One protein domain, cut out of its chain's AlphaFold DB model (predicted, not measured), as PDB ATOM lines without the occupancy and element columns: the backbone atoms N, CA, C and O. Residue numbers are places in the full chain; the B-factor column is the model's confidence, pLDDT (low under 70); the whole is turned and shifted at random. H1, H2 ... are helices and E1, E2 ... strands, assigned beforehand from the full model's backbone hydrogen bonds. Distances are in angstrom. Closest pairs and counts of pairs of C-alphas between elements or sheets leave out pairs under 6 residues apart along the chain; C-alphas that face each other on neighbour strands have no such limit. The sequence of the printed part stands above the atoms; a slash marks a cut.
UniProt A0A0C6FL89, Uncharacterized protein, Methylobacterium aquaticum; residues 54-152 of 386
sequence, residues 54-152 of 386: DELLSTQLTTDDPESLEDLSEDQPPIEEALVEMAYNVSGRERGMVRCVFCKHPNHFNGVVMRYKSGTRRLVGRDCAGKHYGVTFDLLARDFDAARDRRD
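AT A GLANCE: This is residues 54 to 152 of the 386 residues of an uncharacterized protein of Methylobacterium aquaticum (UniProt A0A0C6FL89). A small antiparallel sheet of three strands, E1, E3 and E4, makes the core, and two helices, H2 and the long H3, cover one face of it in a second layer. H3 runs on past the sheet to meet the little helix H1, while the short strand E2 lies away from H1, beyond the sheet. The printed part has 99 residues, with three named helices and four named strands in the order H1, E1, E2, E3, E4, H2, H3; the sheet's order is E1, E3, E4, and the class is mixed, helices and strands. It is compact, with a radius of gyration of the C-alphas of 12.9 A, and spans 36 by 33 by 23 A.

IN THESE COORDINATES: H1, residues 54 to 58, begins with C-alpha 54 at (150.092, 112.956, 193.873). E1, residues 82 to 89, is 20.2 A long and bends by 52 degrees at residue 85. E2 is residues 106 to 108. E3, residues 110 to 116, is 19.6 A long, with C-alpha 110 at (140.541, 124.195, 171.650). E4, residues 121 to 125, measures 13.3 A, and H2, residues 126 to 133, measures 10.7 A. H3, residues 135 to 152, is 25.7 A long and ends with C-alpha 152 at (147.043, 109.638, 182.751).

HOW THE PARTS SIT: E1 and E3 are antiparallel neighbours at 154 degrees, with N 85 and O 113 2.9 A apart, within hydrogen-bond range. E3 and E4 form a hairpin, antiparallel at 150 degrees, with N 114 and O 122 2.9 A apart, within hydrogen-bond range. H2 is on the sheet at a height of 7.1 A, over E4. H3 is on the same face at a height of 8.6 A, over E1; the closest C-alphas of H3 and E1, those of Leu 140 and Val 84, are 6.1 A apart. H2 and H3 only just touch, only at the corner, with 3 pairs of C-alphas within 8 A; the closest are those of Gly 130 and Phe 137, 6.1 A apart. H3 touches H1 with residues 147 to 151 alone; the closest C-alphas are those of Leu 56 and Arg 151, 5.6 A apart. E2 pairs with no named strand, but its residues 106 to 108 pair antiparallel with residues 98 to 99. H1, H2 and H3 have every O i to N i+4 pair within hydrogen-bond range.

THE WHOLE: The two C-alphas farthest apart, those of Asp 54 and His 105, are 37.3 A apart. The printed part has no cut. The links H1 to E1, 23 residues, and E1 to E2, 16 residues, are long. The mean pLDDT of the printed part is 95.1, and no printed residue is under 70.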
ATOM      1  N   ASP A  54     151.264 112.531 193.090       96.94
ATOM      2  CA  ASP A  54     150.092 112.956 193.873       96.94
ATOM      3  C   ASP A  54     149.630 114.377 193.528       96.94
ATOM      4  O   ASP A  54     148.429 114.636 193.381       96.94
ATOM      5  N   GLU A  55     150.570 115.306 193.343       97.12
ATOM      6  CA  GLU A  55     150.240 116.657 192.890       97.12
ATOM      7  C   GLU A  55     149.669 116.648 191.467       97.12
ATOM      8  O   GLU A  55     148.687 117.335 191.195       97.12
ATOM      9  N   LEU A  56     150.233 115.852 190.553       96.19
ATOM     10  CA  LEU A  56     149.715 115.734 189.188       96.19
ATOM     11  C   LEU A  56     148.288 115.178 189.169       96.19
ATOM     12  O   LEU A  56     147.444 115.676 188.423       96.19
ATOM     13  N   LEU A  57     147.993 114.170 189.992       96.06
ATOM     14  CA  LEU A  57     146.653 113.583 190.075       96.06
ATOM     15  C   LEU A  57     145.616 114.544 190.657       96.06
ATOM     16  O   LEU A  57     144.485 114.571 190.167       96.06
ATOM     17  N   SER A  58     146.002 115.336 191.659       96.88
ATOM     18  CA  SER A  58     145.134 116.351 192.270       96.88
ATOM     19  C   SER A  58     144.986 117.620 191.422       96.88
ATOM     20  O   SER A  58     144.028 118.369 191.610       96.88
ATOM     21  N   THR A  59     145.877 117.854 190.454       95.88
ATOM     22  CA  THR A  59     145.820 119.026 189.573       95.88
ATOM     23  C   THR A  59     144.791 118.848 188.451       95.88
ATOM     24  O   THR A  59     144.778 117.852 187.721       95.88
ATOM     25  N   GLN A  60     143.954 119.867 188.243       96.00
ATOM     26  CA  GLN A  60     143.072 119.942 187.081       96.00
ATOM     27  C   GLN A  60     143.861 120.420 185.850       96.00
ATOM     28  O   GLN A  60     144.151 121.599 185.708       96.00
ATOM     29  N   LEU A  61     144.193 119.505 184.936       95.88
ATOM     30  CA  LEU A  61     144.941 119.835 183.708       95.88
ATOM     31  C   LEU A  61     144.040 120.173 182.511       95.88
ATOM     32  O   LEU A  61     144.517 120.650 181.485       95.88
ATOM     33  N   THR A  62     142.736 119.907 182.601       95.88
ATOM     34  CA  THR A  62     141.797 120.171 181.502       95.88
ATOM     35  C   THR A  62     140.508 120.808 181.992       95.88
ATOM     36  O   THR A  62     139.980 120.379 183.018       95.88
ATOM     37  N   THR A  63     139.962 121.741 181.215       95.94
ATOM     38  CA  THR A  63     138.650 122.360 181.460       95.94
ATOM     39  C   THR A  63     137.804 122.402 180.182       95.94
ATOM     40  O   THR A  63     138.328 122.536 179.074       95.94
ATOM     41  N   ASP A  64     136.495 122.241 180.318       96.19
ATOM     42  CA  ASP A  64     135.484 122.472 179.278       96.19
ATOM     43  C   ASP A  64     134.772 123.826 179.441       96.19
ATOM     44  O   ASP A  64     134.040 124.251 178.545       96.19
ATOM     45  N   ASP A  65     135.056 124.545 180.527       96.62
ATOM     46  CA  ASP A  65     134.602 125.908 180.771       96.62
ATOM     47  C   ASP A  65     135.780 126.797 181.204       96.62
ATOM     48  O   ASP A  65     135.958 127.109 182.378       96.62
ATOM     49  N   PRO A  66     136.663 127.179 180.267       97.50
ATOM     50  CA  PRO A  66     137.817 128.014 180.591       97.50
ATOM     51  C   PRO A  66     137.448 129.466 180.939       97.50
ATOM     52  O   PRO A  66     138.280 130.185 181.483       97.50
ATOM     53  N   GLU A  67     136.236 129.919 180.607       97.19
ATOM     54  CA  GLU A  67     135.789 131.306 180.811       97.19
ATOM     55  C   GLU A  67     135.289 131.571 182.238       97.19
ATOM     56  O   GLU A  67     135.143 132.732 182.611       97.19
ATOM     57  N   SER A  68     135.044 130.529 183.041       96.62
ATOM     58  CA  SER A  68     134.691 130.652 184.464       96.62
ATOM     59  C   SER A  68     135.894 130.647 185.407       96.62
ATOM     60  O   SER A  68     135.721 130.741 186.620       96.62
ATOM     61  N   LEU A  69     137.115 130.548 184.872       97.38
ATOM     62  CA  LEU A  69     138.329 130.591 185.679       97.38
ATOM     63  C   LEU A  69     138.523 131.977 186.309       97.38
ATOM     64  O   LEU A  69     138.374 133.003 185.649       97.38
ATOM     65  N   GLU A  70     138.921 131.992 187.580       97.38
ATOM     66  CA  GLU A  70     139.287 133.216 188.299       97.38
ATOM     67  C   GLU A  70     140.531 133.880 187.680       97.38
ATOM     68  O   GLU A  70     141.349 133.226 187.022       97.38
ATOM     69  N   ASP A  71     140.686 135.188 187.899       97.06
ATOM     70  CA  ASP A  71     141.817 135.998 187.417       97.06
ATOM     71  C   ASP A  71     142.028 135.975 185.893       97.06
ATOM     72  O   ASP A  71     143.133 136.219 185.387       97.06
ATOM     73  N   LEU A  72     140.968 135.684 185.137       97.88
ATOM     74  CA  LEU A  72     140.984 135.772 183.688       97.88
ATOM     75  C   LEU A  72     140.930 137.241 183.253       97.88
ATOM     76  O   LEU A  72     139.996 137.961 183.589       97.88
ATOM     77  N   SER A  73     141.916 137.680 182.471       97.12
ATOM     78  CA  SER A  73     141.884 139.001 181.833       97.12
ATOM     79  C   SER A  73     141.868 138.874 180.311       97.12
ATOM     80  O   SER A  73     142.349 137.904 179.723       97.12
ATOM     81  N   GLU A  74     141.256 139.855 179.657       96.31
ATOM     82  CA  GLU A  74     141.216 139.966 178.197       96.31
ATOM     83  C   GLU A  74     142.305 140.901 177.652       96.31
ATOM     84  O   GLU A  74     142.435 141.064 176.431       96.31
ATOM     85  N   ASP A  75     143.095 141.508 178.538       95.56
ATOM     86  CA  ASP A  75     144.149 142.451 178.184       95.56
ATOM     87  C   ASP A  75     145.299 141.742 177.485       95.56
ATOM     88  O   ASP A  75     145.490 140.526 177.616       95.56
ATOM     89  N   GLN A  76     146.088 142.513 176.740       91.38
ATOM     90  CA  GLN A  76     147.284 141.992 176.089       91.38
ATOM     91  C   GLN A  76     148.188 141.271 177.109       91.38
ATOM     92  O   GLN A  76     148.321 141.740 178.244       91.38
ATOM     93  N   PRO A  77     148.785 140.123 176.736       93.00
ATOM     94  CA  PRO A  77     149.733 139.419 177.587       93.00
ATOM     95  C   PRO A  77     150.835 140.330 178.141       93.00
ATOM     96  O   PRO A  77     151.459 141.048 177.354       93.00
ATOM     97  N   PRO A  78     151.104 140.292 179.458       92.44
ATOM     98  CA  PRO A  78     152.247 140.990 180.034       92.44
ATOM     99  C   PRO A  78     153.572 140.400 179.529       92.44
ATOM    100  O   PRO A  78     153.649 139.231 179.141       92.44
ATOM    101  N   ILE A  79     154.636 141.209 179.565       88.56
ATOM    102  CA  ILE A  79     156.005 140.774 179.246       88.56
ATOM    103  C   ILE A  79     156.608 140.108 180.490       88.56
ATOM    104  O   ILE A  79     157.463 140.667 181.173       88.56
ATOM    105  N   GLU A  80     156.113 138.922 180.825       89.44
ATOM    106  CA  GLU A  80     156.602 138.125 181.950       89.44
ATOM    107  C   GLU A  80     156.613 136.629 181.608       89.44
ATOM    108  O   GLU A  80     156.089 136.192 180.580       89.44
ATOM    109  N   GLU A  81     157.240 135.830 182.470       88.25
ATOM    110  CA  GLU A  81     157.252 134.378 182.317       88.25
ATOM    111  C   GLU A  81     155.839 133.806 182.464       88.25
ATOM    112  O   GLU A  81     155.086 134.154 183.381       88.25
ATOM    113  N   ALA A  82     155.498 132.907 181.544       92.38
ATOM    114  CA  ALA A  82     154.211 132.243 181.485       92.38
ATOM    115  C   ALA A  82     154.395 130.729 181.451       92.38
ATOM    116  O   ALA A  82     155.388 130.218 180.930       92.38
ATOM    117  N   LEU A  83     153.399 130.013 181.956       95.06
ATOM    118  CA  LEU A  83     153.281 128.568 181.833       95.06
ATOM    119  C   LEU A  83     151.928 128.196 181.229       95.06
ATOM    120  O   LEU A  83     150.942 128.923 181.371       95.06
ATOM    121  N   VAL A  84     151.879 127.045 180.564       96.94
ATOM    122  CA  VAL A  84     150.615 126.413 180.176       96.94
ATOM    123  C   VAL A  84     150.052 125.736 181.423       96.94
ATOM    124  O   VAL A  84     150.620 124.749 181.886       96.94
ATOM    125  N   GLU A  85     148.980 126.294 181.988       96.94
ATOM    126  CA  GLU A  85     148.360 125.802 183.229       96.94
ATOM    127  C   GLU A  85     147.372 124.672 182.930       96.94
ATOM    128  O   GLU A  85     147.357 123.649 183.611       96.94
ATOM    129  N   MET A  86     146.552 124.853 181.892       97.38
ATOM    130  CA  MET A  86     145.491 123.923 181.511       97.38
ATOM    131  C   MET A  86     145.309 123.908 179.995       97.38
ATOM    132  O   MET A  86     145.524 124.916 179.318       97.38
ATOM    133  N   ALA A  87     144.813 122.794 179.466       97.50
ATOM    134  CA  ALA A  87     144.243 122.738 178.126       97.50
ATOM    135  C   ALA A  87     142.718 122.844 178.200       97.50
ATOM    136  O   ALA A  87     142.094 122.288 179.105       97.50
ATOM    137  N   TYR A  88     142.099 123.498 177.222       97.25
ATOM    138  CA  TYR A  88     140.645 123.496 177.095       97.25
ATOM    139  C   TYR A  88     140.183 122.862 175.789       97.25
ATOM    140  O   TYR A  88     140.844 122.960 174.749       97.25
ATOM    141  N   ASN A  89     139.023 122.214 175.853       96.19
ATOM    142  CA  ASN A  89     138.293 121.740 174.685       96.19
ATOM    143  C   ASN A  89     136.799 121.969 174.904       96.19
ATOM    144  O   ASN A  89     136.161 121.259 175.674       96.19
ATOM    145  N   VAL A  90     136.256 122.943 174.185       96.25
ATOM    146  CA  VAL A  90     134.859 123.368 174.273       96.25
ATOM    147  C   VAL A  90     134.005 122.830 173.118       96.25
ATOM    148  O   VAL A  90     132.915 123.328 172.840       96.25
ATOM    149  N   SER A  91     134.498 121.823 172.392       93.88
ATOM    150  CA  SER A  91     133.789 121.247 171.245       93.88
ATOM    151  C   SER A  91     132.437 120.664 171.665       93.88
ATOM    152  O   SER A  91     132.375 119.652 172.369       93.88
ATOM    153  N   GLY A  92     131.354 121.266 171.170       90.06
ATOM    154  CA  GLY A  92     129.981 120.838 171.439       90.06
ATOM    155  C   GLY A  92     129.290 121.539 172.612       90.06
ATOM    156  O   GLY A  92     128.192 121.119 172.959       90.06
ATOM    157  N   ARG A  93     129.880 122.587 173.212       92.19
ATOM    158  CA  ARG A  93     129.161 123.431 174.184       92.19
ATOM    159  C   ARG A  93     128.180 124.379 173.483       92.19
ATOM    160  O   ARG A  93     128.497 124.918 172.423       92.19
ATOM    161  N   GLU A  94     127.041 124.661 174.114       91.00
ATOM    162  CA  GLU A  94     126.027 125.598 173.591       91.00
ATOM    163  C   GLU A  94     126.554 127.032 173.468       91.00
ATOM    164  O   GLU A  94     126.255 127.731 172.505       91.00
ATOM    165  N   ARG A  95     127.417 127.449 174.406       90.81
ATOM    166  CA  ARG A  95     128.035 128.787 174.436       90.81
ATOM    167  C   ARG A  95     128.987 129.061 173.258       90.81
ATOM    168  O   ARG A  95     129.465 130.180 173.109       90.81
ATOM    169  N   GLY A  96     129.280 128.060 172.425       94.38
ATOM    170  CA  GLY A  96     130.084 128.207 171.213       94.38
ATOM    171  C   GLY A  96     131.595 128.189 171.457       94.38
ATOM    172  O   GLY A  96     132.105 127.390 172.235       94.38
ATOM    173  N   MET A  97     132.339 129.028 170.744       97.12
ATOM    174  CA  MET A  97     133.809 129.057 170.784       97.12
ATOM    175  C   MET A  97     134.331 129.954 171.915       97.12
ATOM    176  O   MET A  97     133.582 130.762 172.453       97.12
ATOM    177  N   VAL A  98     135.600 129.806 172.293       97.12
ATOM    178  CA  VAL A  98     136.279 130.645 173.298       97.12
ATOM    179  C   VAL A  98     136.870 131.889 172.641       97.12
ATOM    180  O   VAL A  98     137.443 131.811 171.546       97.12
ATOM    181  N   ARG A  99     136.766 133.035 173.325       97.44
ATOM    182  CA  ARG A  99     137.418 134.290 172.924       97.44
ATOM    183  C   ARG A  99     138.912 134.260 173.256       97.44
ATOM    184  O   ARG A  99     139.304 134.278 174.416       97.44
ATOM    185  N   CYS A 100     139.759 134.236 172.230       97.81
ATOM    186  CA  CYS A 100     141.214 134.283 172.406       97.81
ATOM    187  C   CYS A 100     141.708 135.715 172.649       97.81
ATOM    188  O   CYS A 100     141.283 136.647 171.960       97.81
ATOM    189  N   VAL A 101     142.672 135.875 173.562       97.56
ATOM    190  CA  VAL A 101     143.287 137.170 173.905       97.56
ATOM    191  C   VAL A 101     143.920 137.877 172.700       97.56
ATOM    192  O   VAL A 101     143.967 139.103 172.678       97.56
ATOM    193  N   PHE A 102     144.372 137.138 171.685       96.50
ATOM    194  CA  PHE A 102     144.965 137.717 170.476       96.50
ATOM    195  C   PHE A 102     143.937 137.983 169.378       96.50
ATOM    196  O   PHE A 102     143.996 139.015 168.719       96.50
ATOM    197  N   CYS A 103     142.969 137.082 169.185       96.62
ATOM    198  CA  CYS A 103     141.946 137.255 168.152       96.62
ATOM    199  C   CYS A 103     140.885 138.287 168.549       96.62
ATOM    200  O   CYS A 103     140.296 138.919 167.679       96.62
ATOM    201  N   LYS A 104     140.622 138.445 169.852       95.94
ATOM    202  CA  LYS A 104     139.581 139.314 170.424       95.94
ATOM    203  C   LYS A 104     138.142 138.960 170.027       95.94
ATOM    204  O   LYS A 104     137.233 139.700 170.395       95.94
ATOM    205  N   HIS A 105     137.902 137.821 169.377       94.69
ATOM    206  CA  HIS A 105     136.569 137.289 169.067       94.69
ATOM    207  C   HIS A 105     136.499 135.771 169.346       94.69
ATOM    208  O   HIS A 105     137.550 135.126 169.390       94.69
ATOM    209  N   PRO A 106     135.302 135.191 169.577       96.06
ATOM    210  CA  PRO A 106     135.139 133.763 169.863       96.06
ATOM    211  C   PRO A 106     135.363 132.903 168.614       96.06
ATOM    212  O   PRO A 106     134.507 132.844 167.734       96.06
ATOM    213  N   ASN A 107     136.519 132.244 168.516       96.62
ATOM    214  CA  ASN A 107     136.924 131.517 167.303       96.62
ATOM    215  C   ASN A 107     137.712 130.216 167.546       96.62
ATOM    216  O   ASN A 107     138.121 129.566 166.583       96.62
ATOM    217  N   HIS A 108     137.926 129.810 168.801       97.12
ATOM    218  CA  HIS A 108     138.632 128.567 169.118       97.12
ATOM    219  C   HIS A 108     137.759 127.568 169.874       97.12
ATOM    220  O   HIS A 108     137.187 127.880 170.916       97.12
ATOM    221  N   PHE A 109     137.725 126.328 169.382       97.12
ATOM    222  CA  PHE A 109     137.168 125.195 170.126       97.12
ATOM    223  C   PHE A 109     138.175 124.562 171.089       97.12
ATOM    224  O   PHE A 109     137.789 123.847 172.010       97.12
ATOM    225  N   ASN A 110     139.467 124.793 170.876       97.31
ATOM    226  CA  ASN A 110     140.541 124.195 171.650       97.31
ATOM    227  C   ASN A 110     141.719 125.161 171.818       97.31
ATOM    228  O   ASN A 110     142.015 126.001 170.963       97.31
ATOM    229  N   GLY A 111     142.418 125.023 172.935       97.50
ATOM    230  CA  GLY A 111     143.549 125.879 173.248       97.50
ATOM    231  C   GLY A 111     144.078 125.648 174.648       97.50
ATOM    232  O   GLY A 111     143.918 124.566 175.217       97.50
ATOM    233  N   VAL A 112     144.737 126.670 175.175       98.19
ATOM    234  CA  VAL A 112     145.410 126.638 176.468       98.19
ATOM    235  C   VAL A 112     145.035 127.840 177.321       98.19
ATOM    236  O   VAL A 112     144.708 128.920 176.818       98.19
ATOM    237  N   VAL A 113     145.121 127.637 178.628       98.19
ATOM    238  CA  VAL A 113     145.120 128.695 179.631       98.19
ATOM    239  C   VAL A 113     146.576 128.993 179.962       98.19
ATOM    240  O   VAL A 113     147.287 128.137 180.494       98.19
ATOM    241  N   MET A 114     147.028 130.192 179.607       97.50
ATOM    242  CA  MET A 114     148.356 130.681 179.970       97.50
ATOM    243  C   MET A 114     148.255 131.371 181.325       97.50
ATOM    244  O   MET A 114     147.479 132.320 181.460       97.50
ATOM    245  N   ARG A 115     149.040 130.920 182.304       97.00
ATOM    246  CA  ARG A 115     149.169 131.570 183.609       97.00
ATOM    247  C   ARG A 115     150.513 132.259 183.703       97.00
ATOM    248  O   ARG A 115     151.542 131.658 183.396       97.00
ATOM    249  N   TYR A 116     150.489 133.502 184.145       95.56
ATOM    250  CA  TYR A 116     151.686 134.316 184.274       95.56
ATOM    251  C   TYR A 116     152.130 134.432 185.733       95.56
ATOM    252  O   TYR A 116     151.385 134.081 186.653       95.56
ATOM    253  N   LYS A 117     153.349 134.936 185.958       93.62
ATOM    254  CA  LYS A 117     153.913 135.131 187.303       93.62
ATOM    255  C   LYS A 117     153.061 136.050 188.185       93.62
ATOM    256  O   LYS A 117     152.955 135.789 189.382       93.62
ATOM    257  N   SER A 118     152.405 137.054 187.601       94.50
ATOM    258  CA  SER A 118     151.397 137.894 188.268       94.50
ATOM    259  C   SER A 118     150.195 137.125 188.838       94.50
ATOM    260  O   SER A 118     149.445 137.674 189.637       94.50
ATOM    261  N   GLY A 119     149.988 135.871 188.427       95.44
ATOM    262  CA  GLY A 119     148.817 135.063 188.766       95.44
ATOM    263  C   GLY A 119     147.677 135.191 187.758       95.44
ATOM    264  O   GLY A 119     146.810 134.323 187.723       95.44
ATOM    265  N   THR A 120     147.711 136.204 186.886       97.31
ATOM    266  CA  THR A 120     146.652 136.407 185.895       97.31
ATOM    267  C   THR A 120     146.652 135.312 184.824       97.31
ATOM    268  O   THR A 120     147.697 134.753 184.465       97.31
ATOM    269  N   ARG A 121     145.463 135.008 184.298       98.06
ATOM    270  CA  ARG A 121     145.232 133.986 183.270       98.06
ATOM    271  C   ARG A 121     144.822 134.615 181.950       98.06
ATOM    272  O   ARG A 121     144.174 135.663 181.929       98.06
ATOM    273  N   ARG A 122     145.188 133.974 180.838       97.88
ATOM    274  CA  ARG A 122     144.745 134.334 179.479       97.88
ATOM    275  C   ARG A 122     144.307 133.097 178.708       97.88
ATOM    276  O   ARG A 122     145.001 132.080 178.720       97.88
ATOM    277  N   LEU A 123     143.196 133.213 177.982       98.25
ATOM    278  CA  LEU A 123     142.746 132.178 177.051       98.25
ATOM    279  C   LEU A 123     143.401 132.387 175.696       98.25
ATOM    280  O   LEU A 123     143.272 133.447 175.074       98.25
ATOM    281  N   VAL A 124     144.095 131.358 175.222       97.75
ATOM    282  CA  VAL A 124     144.804 131.405 173.948       97.75
ATOM    283  C   VAL A 124     144.418 130.189 173.121       97.75
ATOM    284  O   VAL A 124     144.496 129.055 173.588       97.75
ATOM    285  N   GLY A 125     143.965 130.407 171.887       97.69
ATOM    286  CA  GLY A 125     143.775 129.313 170.933       97.69
ATOM    287  C   GLY A 125     145.102 128.628 170.618       97.69
ATOM    288  O   GLY A 125     146.130 129.301 170.568       97.69
ATOM    289  N   ARG A 126     145.105 127.311 170.377       95.19
ATOM    290  CA  ARG A 126     146.357 126.552 170.167       95.19
ATOM    291  C   ARG A 126     147.223 127.134 169.041       95.19
ATOM    292  O   ARG A 126     148.414 127.359 169.238       95.19
ATOM    293  N   ASP A 127     146.611 127.441 167.900       95.81
ATOM    294  CA  ASP A 127     147.318 128.013 166.747       95.81
ATOM    295  C   ASP A 127     147.812 129.438 167.022       95.81
ATOM    296  O   ASP A 127     148.882 129.836 166.568       95.81
ATOM    297  N   CYS A 128     147.043 130.213 167.790       96.88
ATOM    298  CA  CYS A 128     147.423 131.565 168.192       96.88
ATOM    299  C   CYS A 128     148.605 131.539 169.160       96.88
ATOM    300  O   CYS A 128     149.520 132.342 169.015       96.88
ATOM    301  N   ALA A 129     148.639 130.585 170.090       94.56
ATOM    302  CA  ALA A 129     149.768 130.417 170.992       94.56
ATOM    303  C   ALA A 129     151.061 130.116 170.213       94.56
ATOM    304  O   ALA A 129     152.066 130.795 170.417       94.56
ATOM    305  N   GLY A 130     151.012 129.197 169.241       93.94
ATOM    306  CA  GLY A 130     152.155 128.915 168.366       93.94
ATOM    307  C   GLY A 130     152.617 130.135 167.562       93.94
ATOM    308  O   GLY A 130     153.813 130.406 167.486       93.94
ATOM    309  N   LYS A 131     151.683 130.927 167.015       95.62
ATOM    310  CA  LYS A 131     152.011 132.148 166.254       95.62
ATOM    311  C   LYS A 131     152.653 133.245 167.107       95.62
ATOM    312  O   LYS A 131     153.582 133.890 166.636       95.62
ATOM    313  N   HIS A 132     152.144 133.479 168.316       93.69
ATOM    314  CA  HIS A 132     152.554 134.626 169.134       93.69
ATOM    315  C   HIS A 132     153.739 134.336 170.061       93.69
ATOM    316  O   HIS A 132     154.552 135.225 170.286       93.69
ATOM    317  N   TYR A 133     153.868 133.113 170.579       89.06
ATOM    318  CA  TYR A 133     154.961 132.738 171.487       89.06
ATOM    319  C   TYR A 133     156.064 131.914 170.803       89.06
ATOM    320  O   TYR A 133     157.144 131.741 171.371       89.06
ATOM    321  N   GLY A 134     155.808 131.386 169.599       91.25
ATOM    322  CA  GLY A 134     156.778 130.630 168.807       91.25
ATOM    323  C   GLY A 134     157.370 129.432 169.552       91.25
ATOM    324  O   GLY A 134     156.678 128.709 170.267       91.25
ATOM    325  N   VAL A 135     158.689 129.262 169.420       84.25
ATOM    326  CA  VAL A 135     159.454 128.140 169.992       84.25
ATOM    327  C   VAL A 135     159.286 128.020 171.510       84.25
ATOM    328  O   VAL A 135     159.307 126.914 172.046       84.25
ATOM    329  N   THR A 136     159.098 129.135 172.223       88.12
ATOM    330  CA  THR A 136     158.887 129.092 173.676       88.12
ATOM    331  C   THR A 136     157.583 128.375 174.023       88.12
ATOM    332  O   THR A 136     157.557 127.592 174.970       88.12
ATOM    333  N   PHE A 137     156.518 128.569 173.240       91.62
ATOM    334  CA  PHE A 137     155.276 127.828 173.456       91.62
ATOM    335  C   PHE A 137     155.420 126.344 173.149       91.62
ATOM    336  O   PHE A 137     154.884 125.545 173.905       91.62
ATOM    337  N   ASP A 138     156.178 125.955 172.123       91.00
ATOM    338  CA  ASP A 138     156.402 124.533 171.834       91.00
ATOM    339  C   ASP A 138     157.074 123.807 173.011       91.00
ATOM    340  O   ASP A 138     156.714 122.671 173.326       91.00
ATOM    341  N   LEU A 139     158.010 124.471 173.702       91.00
ATOM    342  CA  LEU A 139     158.634 123.940 174.917       91.00
ATOM    343  C   LEU A 139     157.623 123.825 176.066       91.00
ATOM    344  O   LEU A 139     157.449 122.736 176.609       91.00
ATOM    345  N   LEU A 140     156.894 124.905 176.371       92.56
ATOM    346  CA  LEU A 140     155.888 124.914 177.442       92.56
ATOM    347  C   LEU A 140     154.770 123.890 177.200       92.56
ATOM    348  O   LEU A 140     154.343 123.197 178.123       92.56
ATOM    349  N   ALA A 141     154.299 123.783 175.957       93.50
ATOM    350  CA  ALA A 141     153.282 122.826 175.548       93.50
ATOM    351  C   ALA A 141     153.798 121.391 175.667       93.50
ATOM    352  O   ALA A 141     153.067 120.529 176.147       93.50
ATOM    353  N   ARG A 142     155.058 121.132 175.292       93.62
ATOM    354  CA  ARG A 142     155.687 119.816 175.451       93.62
ATOM    355  C   ARG A 142     155.806 119.410 176.919       93.62
ATOM    356  O   ARG A 142     155.516 118.258 177.234       93.62
ATOM    357  N   ASP A 143     156.214 120.321 177.799       93.69
ATOM    358  CA  ASP A 143     156.304 120.047 179.239       93.69
ATOM    359  C   ASP A 143     154.930 119.762 179.845       93.69
ATOM    360  O   ASP A 143     154.757 118.793 180.584       93.69
ATOM    361  N   PHE A 144     153.935 120.576 179.488       95.75
ATOM    362  CA  PHE A 144     152.554 120.384 179.911       95.75
ATOM    363  C   PHE A 144     151.966 119.061 179.394       95.75
ATOM    364  O   PHE A 144     151.365 118.306 180.160       95.75
ATOM    365  N   ASP A 145     152.162 118.736 178.112       94.56
ATOM    366  CA  ASP A 145     151.705 117.470 177.531       94.56
ATOM    367  C   ASP A 145     152.402 116.274 178.205       94.56
ATOM    368  O   ASP A 145     151.745 115.272 178.485       94.56
ATOM    369  N   ALA A 146     153.692 116.383 178.549       94.44
ATOM    370  CA  ALA A 146     154.404 115.351 179.305       94.44
ATOM    371  C   ALA A 146     153.834 115.161 180.724       94.44
ATOM    372  O   ALA A 146     153.718 114.024 181.188       94.44
ATOM    373  N   ALA A 147     153.437 116.248 181.391       95.88
ATOM    374  CA  ALA A 147     152.776 116.219 182.697       95.88
ATOM    375  C   ALA A 147     151.397 115.551 182.627       95.88
ATOM    376  O   ALA A 147     151.061 114.705 183.460       95.88
ATOM    377  N   ARG A 148     150.609 115.890 181.599       95.38
ATOM    378  CA  ARG A 148     149.301 115.274 181.349       95.38
ATOM    379  C   ARG A 148     149.440 113.785 181.062       95.38
ATOM    380  O   ARG A 148     148.738 112.984 181.670       95.38
ATOM    381  N   ASP A 149     150.368 113.413 180.188       94.25
ATOM    382  CA  ASP A 149     150.638 112.010 179.881       94.25
ATOM    383  C   ASP A 149     151.087 111.253 181.139       94.25
ATOM    384  O   ASP A 149     150.612 110.144 181.389       94.25
ATOM    385  N   ARG A 150     151.954 111.854 181.969       96.38
ATOM    386  CA  ARG A 150     152.355 111.281 183.262       96.38
ATOM    387  C   ARG A 150     151.137 111.011 184.141       96.38
ATOM    388  O   ARG A 150     150.972 109.876 184.582       96.38
ATOM    389  N   ARG A 151     150.282 112.013 184.350       95.75
ATOM    390  CA  ARG A 151     149.054 111.893 185.146       95.75
ATOM    391  C   ARG A 151     148.166 110.746 184.656       95.75
ATOM    392  O   ARG A 151     147.794 109.898 185.462       95.75
ATOM    393  N   ASP A 152     147.888 110.681 183.354       94.06
ATOM    394  CA  ASP A 152     147.043 109.638 182.751       94.06
ATOM    395  C   ASP A 152     147.601 108.222 182.997       94.06
ATOM    396  O   ASP A 152     146.847 107.270 183.229       94.06
TER     397      ASP A 152